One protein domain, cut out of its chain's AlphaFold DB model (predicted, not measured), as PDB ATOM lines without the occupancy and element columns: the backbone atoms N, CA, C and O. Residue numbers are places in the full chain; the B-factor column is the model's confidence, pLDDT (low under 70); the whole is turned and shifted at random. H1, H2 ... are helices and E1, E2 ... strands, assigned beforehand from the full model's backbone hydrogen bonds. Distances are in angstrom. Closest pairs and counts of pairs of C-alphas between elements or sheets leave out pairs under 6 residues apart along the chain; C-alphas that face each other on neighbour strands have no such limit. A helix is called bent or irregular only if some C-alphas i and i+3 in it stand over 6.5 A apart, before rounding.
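AT A GLANCE: This is residues 28 to 82 of the 83 residues of the protein "RING-type domain-containing protein" of Ancylostoma ceylanicum (UniProt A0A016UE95). What shape? An antiparallel sheet, E2 E1 E3, has H1 standing up from one face and short H2 over the other. What order? Along 55 printed residues come E1, E2, H1, E3 and H2, mixed in class. It is compact, radius of gyration of the C-alphas 10.7 A, spanning 35 by 19 by 16 A.

IN THESE COORDINATES: Which strands? E1, residues 28 to 30, begins at C-alpha (71.364, 50.469, 89.141); E2 is 36 to 39; E3 is 73 to 75. Which helices? H1, residues 40 to 52, is irregular: C-alphas 46 and 49 are 7.1 A apart. H2, 76 to 80, ends at C-alpha (73.863, 50.545, 99.794).

HOW THE PARTS SIT: Which strands pair? In hairpin E1 and E2, N 28 and O 38 are 2.8 A apart. Where are the helices? H1 is over E2, H2 over E1 on the opposite face. In H1, 5 of 9 O i to N i+4 pairs are within hydrogen-bond range.

THE WHOLE: Any cut? The printed part has none, and the link H1 to E3 is long. Low confidence? Residues 81 to 82 have pLDDT under 70.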
ATOM      1  N   VAL A  28      71.655  49.110  88.677       97.75
ATOM      2  CA  VAL A  28      71.364  50.469  89.141       97.75
ATOM      3  C   VAL A  28      70.125  50.528  90.017       97.75
ATOM      4  O   VAL A  28      69.133  49.838  89.769       97.75
ATOM      5  N   GLY A  29      70.180  51.389  91.027       97.25
ATOM      6  CA  GLY A  29      69.042  51.740  91.866       97.25
ATOM      7  C   GLY A  29      68.574  53.169  91.639       97.25
ATOM      8  O   GLY A  29      69.321  54.013  91.142       97.25
ATOM      9  N   CYS A  30      67.323  53.434  92.002       97.69
ATOM     10  CA  CYS A  30      66.767  54.784  92.011       97.69
ATOM     11  C   CYS A  30      67.290  55.549  93.227       97.69
ATOM     12  O   CYS A  30      67.231  55.026  94.336       97.69
ATOM     13  N   ILE A  31      67.743  56.792  93.041       97.12
ATOM     14  CA  ILE A  31      68.291  57.596  94.149       97.12
ATOM     15  C   ILE A  31      67.236  57.986  95.199       97.12
ATOM     16  O   ILE A  31      67.587  58.329  96.320       97.12
ATOM     17  N   TYR A  32      65.946  57.902  94.857       96.81
ATOM     18  CA  TYR A  32      64.843  58.276  95.747       96.81
ATOM     19  C   TYR A  32      64.336  57.104  96.583       96.81
ATOM     20  O   TYR A  32      64.234  57.214  97.800       96.81
ATOM     21  N   CYS A  33      64.009  55.971  95.952       96.94
ATOM     22  CA  CYS A  33      63.511  54.803  96.688       96.94
ATOM     23  C   CYS A  33      64.598  53.799  97.076       96.94
ATOM     24  O   CYS A  33      64.289  52.843  97.779       96.94
ATOM     25  N   GLN A  34      65.831  53.979  96.591       95.31
ATOM     26  CA  GLN A  34      67.005  53.141  96.875       95.31
ATOM     27  C   GLN A  34      66.828  51.645  96.553       95.31
ATOM     28  O   GLN A  34      67.626  50.797  96.949       95.31
ATOM     29  N   GLN A  35      65.791  51.296  95.788       95.94
ATOM     30  CA  GLN A  35      65.551  49.935  95.326       95.94
ATOM     31  C   GLN A  35      66.293  49.679  94.017       95.94
ATOM     32  O   GLN A  35      66.437  50.581  93.184       95.94
ATOM     33  N   LEU A  36      66.728  48.429  93.818       97.12
ATOM     34  CA  LEU A  36      67.265  47.968  92.542       97.12
ATOM     35  C   LEU A  36      66.198  48.146  91.461       97.12
ATOM     36  O   LEU A  36      65.169  47.480  91.491       97.12
ATOM     37  N   VAL A  37      66.475  48.992  90.472       97.81
ATOM     38  CA  VAL A  37      65.612  49.135  89.297       97.81
ATOM     39  C   VAL A  37      65.960  48.047  88.278       97.81
ATOM     40  O   VAL A  37      65.082  47.342  87.779       97.81
ATOM     41  N   GLY A  38      67.247  47.859  87.984       97.44
ATOM     42  CA  GLY A  38      67.715  46.808  87.079       97.44
ATOM     43  C   GLY A  38      68.988  47.191  86.337       97.44
ATOM     44  O   GLY A  38      69.797  47.948  86.859       97.44
ATOM     45  N   CYS A  39      69.183  46.678  85.121       98.31
ATOM     46  CA  CYS A  39      70.357  47.007  84.308       98.31
ATOM     47  C   CYS A  39      70.331  48.479  83.873       98.31
ATOM     48  O   CYS A  39      69.282  48.962  83.426       98.31
ATOM     49  N   ARG A  40      71.484  49.159  83.849       97.69
ATOM     50  CA  ARG A  40      71.568  50.546  83.343       97.69
ATOM     51  C   ARG A  40      70.994  50.707  81.930       97.69
ATOM     52  O   ARG A  40      70.227  51.631  81.667       97.69
ATOM     53  N   SER A  41      71.303  49.779  81.027       97.75
ATOM     54  CA  SER A  41      70.775  49.791  79.655       97.75
ATOM     55  C   SER A  41      69.257  49.593  79.593       97.75
ATOM     56  O   SER A  41      68.591  50.148  78.719       97.75
ATOM     57  N   CYS A  42      68.681  48.822  80.518       98.44
ATOM     58  CA  CYS A  42      67.237  48.618  80.590       98.44
ATOM     59  C   CYS A  42      66.525  49.876  81.082       98.44
ATOM     60  O   CYS A  42      65.526  50.265  80.487       98.44
ATOM     61  N   VAL A  43      67.081  50.551  82.089       98.12
ATOM     62  CA  VAL A  43      66.554  51.832  82.577       98.12
ATOM     63  C   VAL A  43      66.593  52.908  81.487       98.12
ATOM     64  O   VAL A  43      65.604  53.607  81.274       98.12
ATOM     65  N   ASN A  44      67.684  52.994  80.721       97.50
ATOM     66  CA  ASN A  44      67.765  53.930  79.596       97.50
ATOM     67  C   ASN A  44      66.705  53.639  78.520       97.50
ATOM     68  O   ASN A  44      66.085  54.566  77.998       97.50
ATOM     69  N   ARG A  45      66.463  52.359  78.205       97.44
ATOM     70  CA  ARG A  45      65.400  51.954  77.267       97.44
ATOM     71  C   ARG A  45      64.003  52.249  77.807       97.44
ATOM     72  O   ARG A  45      63.149  52.657  77.030       97.44
ATOM     73  N   TRP A  46      63.784  52.078  79.109       97.19
ATOM     74  CA  TRP A  46      62.523  52.425  79.765       97.19
ATOM     75  C   TRP A  46      62.201  53.914  79.638       97.19
ATOM     76  O   TRP A  46      61.063  54.252  79.331       97.19
ATOM     77  N   PHE A  47      63.198  54.783  79.826       97.62
ATOM     78  CA  PHE A  47      63.030  56.237  79.765       97.62
ATOM     79  C   PHE A  47      62.941  56.797  78.344       97.62
ATOM     80  O   PHE A  47      62.360  57.858  78.142       97.62
ATOM     81  N   LEU A  48      63.500  56.110  77.344       95.50
ATOM     82  CA  LEU A  48      63.568  56.617  75.969       95.50
ATOM     83  C   LEU A  48      62.224  57.161  75.426       95.50
ATOM     84  O   LEU A  48      62.247  58.251  74.855       95.50
ATOM     85  N   PRO A  49      61.062  56.505  75.627       95.69
ATOM     86  CA  PRO A  49      59.774  57.035  75.179       95.69
ATOM     87  C   PRO A  49      59.365  58.350  75.859       95.69
ATOM     88  O   PRO A  49      58.656  59.142  75.243       95.69
ATOM     89  N   ALA A  50      59.826  58.626  77.086       93.50
ATOM     90  CA  ALA A  50      59.526  59.869  77.808       93.50
ATOM     91  C   ALA A  50      60.004  61.108  77.040       93.50
ATOM     92  O   ALA A  50      59.314  62.125  77.000       93.50
ATOM     93  N   ARG A  51      61.133  60.982  76.326       90.56
ATOM     94  CA  ARG A  51      61.689  62.039  75.462       90.56
ATOM     95  C   ARG A  51      60.769  62.432  74.306       90.56
ATOM     96  O   ARG A  51      60.963  63.481  73.702       90.56
ATOM     97  N   PHE A  52      59.787  61.592  73.997       92.62
ATOM     98  CA  PHE A  52      58.817  61.789  72.925       92.62
ATOM     99  C   PHE A  52      57.386  61.939  73.465       92.62
ATOM    100  O   PHE A  52      56.427  61.715  72.731       92.62
ATOM    101  N   GLY A  53      57.225  62.286  74.749       88.06
ATOM    102  CA  GLY A  53      55.913  62.450  75.383       88.06
ATOM    103  C   GLY A  53      55.256  61.138  75.827       88.06
ATOM    104  O   GLY A  53      54.056  61.109  76.092       88.06
ATOM    105  N   GLY A  54      56.020  60.044  75.916       86.69
ATOM    106  CA  GLY A  54      55.545  58.773  76.456       86.69
ATOM    107  C   GLY A  54      55.160  58.903  77.931       86.69
ATOM    108  O   GLY A  54      56.028  58.966  78.804       86.69
ATOM    109  N   ALA A  55      53.856  58.916  78.209       79.56
ATOM    110  CA  ALA A  55      53.327  58.973  79.568       79.56
ATOM    111  C   ALA A  55      53.847  57.797  80.416       79.56
ATOM    112  O   ALA A  55      53.952  56.673  79.929       79.56
ATOM    113  N   ASN A  56      54.158  58.049  81.690       86.88
ATOM    114  CA  ASN A  56      54.672  57.076  82.673       86.88
ATOM    115  C   ASN A  56      56.094  56.529  82.422       86.88
ATOM    116  O   ASN A  56      56.648  55.869  83.299       86.88
ATOM    117  N   HIS A  57      56.721  56.816  81.276       93.69
ATOM    118  CA  HIS A  57      58.109  56.418  81.001       93.69
ATOM    119  C   HIS A  57      59.138  57.369  81.630       93.69
ATOM    120  O   HIS A  57      60.284  56.986  81.861       93.69
ATOM    121  N   GLY A  58      58.724  58.600  81.942       96.38
ATOM    122  CA  GLY A  58      59.517  59.601  82.660       96.38
ATOM    123  C   GLY A  58      59.505  59.402  84.173       96.38
ATOM    124  O   GLY A  58      59.594  60.369  84.910       96.38
ATOM    125  N   GLN A  59      59.295  58.178  84.655       97.44
ATOM    126  CA  GLN A  59      59.149  57.882  86.076       97.44
ATOM    127  C   GLN A  59      59.886  56.597  86.438       97.44
ATOM    128  O   GLN A  59      59.988  55.666  85.631       97.44
ATOM    129  N   CYS A  60      60.337  56.519  87.689       97.69
ATOM    130  CA  CYS A  60      60.859  55.286  88.257       97.69
ATOM    131  C   CYS A  60      59.786  54.183  88.215       97.69
ATOM    132  O   CYS A  60      58.703  54.376  88.771       97.69
ATOM    133  N   PRO A  61      60.074  52.996  87.646       96.56
ATOM    134  CA  PRO A  61      59.079  51.930  87.517       96.56
ATOM    135  C   PRO A  61      58.640  51.336  88.865       96.56
ATOM    136  O   PRO A  61      57.644  50.620  88.918       96.56
ATOM    137  N   LEU A  62      59.366  51.627  89.950       96.94
ATOM    138  CA  LEU A  62      59.076  51.112  91.289       96.94
ATOM    139  C   LEU A  62      58.316  52.123  92.148       96.94
ATOM    140  O   LEU A  62      57.221  51.835  92.618       96.94
ATOM    141  N   CYS A  63      58.884  53.315  92.357       97.62
ATOM    142  CA  CYS A  63      58.297  54.321  93.249       97.62
ATOM    143  C   CYS A  63      57.508  55.420  92.535       97.62
ATOM    144  O   CYS A  63      56.933  56.270  93.207       97.62
ATOM    145  N   ARG A  64      57.485  55.423  91.196       96.69
ATOM    146  CA  ARG A  64      56.827  56.436  90.352       96.69
ATOM    147  C   ARG A  64      57.321  57.873  90.534       96.69
ATOM    148  O   ARG A  64      56.690  58.790  90.025       96.69
ATOM    149  N   HIS A  65      58.453  58.071  91.211       97.31
ATOM    150  CA  HIS A  65      59.125  59.369  91.236       97.31
ATOM    151  C   HIS A  65      59.434  59.819  89.807       97.31
ATOM    152  O   HIS A  65      59.915  59.011  89.008       97.31
ATOM    153  N   GLU A  66      59.136  61.077  89.495       96.81
ATOM    154  CA  GLU A  66      59.317  61.659  88.167       96.81
ATOM    155  C   GLU A  66      60.783  62.010  87.908       96.81
ATOM    156  O   GLU A  66      61.439  62.647  88.723       96.81
ATOM    157  N   TRP A  67      61.279  61.580  86.754       96.12
ATOM    158  CA  TRP A  67      62.596  61.899  86.231       96.12
ATOM    159  C   TRP A  67      62.459  63.020  85.207       96.12
ATOM    160  O   TRP A  67      61.776  62.844  84.198       96.12
ATOM    161  N   LEU A  68      63.130  64.147  85.445       89.75
ATOM    162  CA  LEU A  68      62.987  65.340  84.605       89.75
ATOM    163  C   LEU A  68      63.690  65.175  83.247       89.75
ATOM    164  O   LEU A  68      63.040  65.074  82.211       89.75
ATOM    165  N   ASP A  69      65.022  65.089  83.247       91.69
ATOM    166  CA  ASP A  69      65.817  65.083  82.004       91.69
ATOM    167  C   ASP A  69      66.355  63.694  81.630       91.69
ATOM    168  O   ASP A  69      66.585  63.364  80.458       91.69
ATOM    169  N   GLN A  70      66.604  62.866  82.641       95.81
ATOM    170  CA  GLN A  70      67.232  61.557  82.508       95.81
ATOM    171  C   GLN A  70      66.899  60.675  83.710       95.81
ATOM    172  O   GLN A  70      66.529  61.201  84.757       95.81
ATOM    173  N   PRO A  71      67.099  59.349  83.615       97.62
ATOM    174  CA  PRO A  71      66.930  58.475  84.762       97.62
ATOM    175  C   PRO A  71      67.837  58.872  85.928       97.62
ATOM    176  O   PRO A  71      69.065  58.818  85.827       97.62
ATOM    177  N   GLU A  72      67.224  59.206  87.057       97.31
ATOM    178  CA  GLU A  72      67.922  59.568  88.292       97.31
ATOM    179  C   GLU A  72      68.277  58.291  89.068       97.31
ATOM    180  O   GLU A  72      67.639  57.893  90.050       97.31
ATOM    181  N   VAL A  73      69.279  57.587  88.535       97.56
ATOM    182  CA  VAL A  73      69.748  56.282  89.015       97.56
ATOM    183  C   VAL A  73      71.266  56.242  89.185       97.56
ATOM    184  O   VAL A  73      72.010  56.768  88.353       97.56
ATOM    185  N   MET A  74      71.744  55.517  90.194       96.31
ATOM    186  CA  MET A  74      73.172  55.277  90.463       96.31
ATOM    187  C   MET A  74      73.470  53.780  90.552       96.31
ATOM    188  O   MET A  74      72.546  52.970  90.580       96.31
ATOM    189  N   GLY A  75      74.752  53.395  90.541       95.06
ATOM    190  CA  GLY A  75      75.140  52.007  90.811       95.06
ATOM    191  C   GLY A  75      74.573  51.558  92.158       95.06
ATOM    192  O   GLY A  75      74.718  52.273  93.145       95.06
ATOM    193  N   ILE A  76      73.888  50.410  92.199       94.06
ATOM    194  CA  ILE A  76      73.167  49.970  93.409       94.06
ATOM    195  C   ILE A  76      74.106  49.698  94.596       94.06
ATOM    196  O   ILE A  76      73.689  49.804  95.741       94.06
ATOM    197  N   PHE A  77      75.369  49.383  94.313       90.12
ATOM    198  CA  PHE A  77      76.425  49.219  95.306       90.12
ATOM    199  C   PHE A  77      76.692  50.541  96.037       90.12
ATOM    200  O   PHE A  77      76.529  50.598  97.248       90.12
ATOM    201  N   PHE A  78      76.886  51.640  95.302       90.12
ATOM    202  CA  PHE A  78      77.047  52.970  95.898       90.12
ATOM    203  C   PHE A  78      75.846  53.423  96.736       90.12
ATOM    204  O   PHE A  78      76.024  54.166  97.683       90.12
ATOM    205  N   LEU A  79      74.626  52.987  96.401       88.69
ATOM    206  CA  LEU A  79      73.427  53.338  97.174       88.69
ATOM    207  C   LEU A  79      73.304  52.567  98.492       88.69
ATOM    208  O   LEU A  79      72.560  52.992  99.369       88.69
ATOM    209  N   LYS A  80      73.953  51.404  98.606       79.19
ATOM    210  CA  LYS A  80      73.863  50.545  99.794       79.19
ATOM    211  C   LYS A  80      75.107  50.591 100.678       79.19
ATOM    212  O   LYS A  80      75.017  50.133 101.809       79.19
ATOM    213  N   ASP A  81      76.205  51.154 100.182       69.19
ATOM    214  CA  ASP A  81      77.450  51.341 100.935       69.19
ATOM    215  C   ASP A  81      77.411  52.569 101.877       69.19
ATOM    216  O   ASP A  81      78.324  52.753 102.676       69.19
ATOM    217  N   ASP A  82      76.351  53.388 101.838       53.94
ATOM    218  CA  ASP A  82      76.156  54.567 102.705       53.94
ATOM    219  C   ASP A  82      75.639  54.229 104.137       53.94
ATOM    220  O   ASP A  82      75.096  55.104 104.819       53.94
TER     221      ASP A  82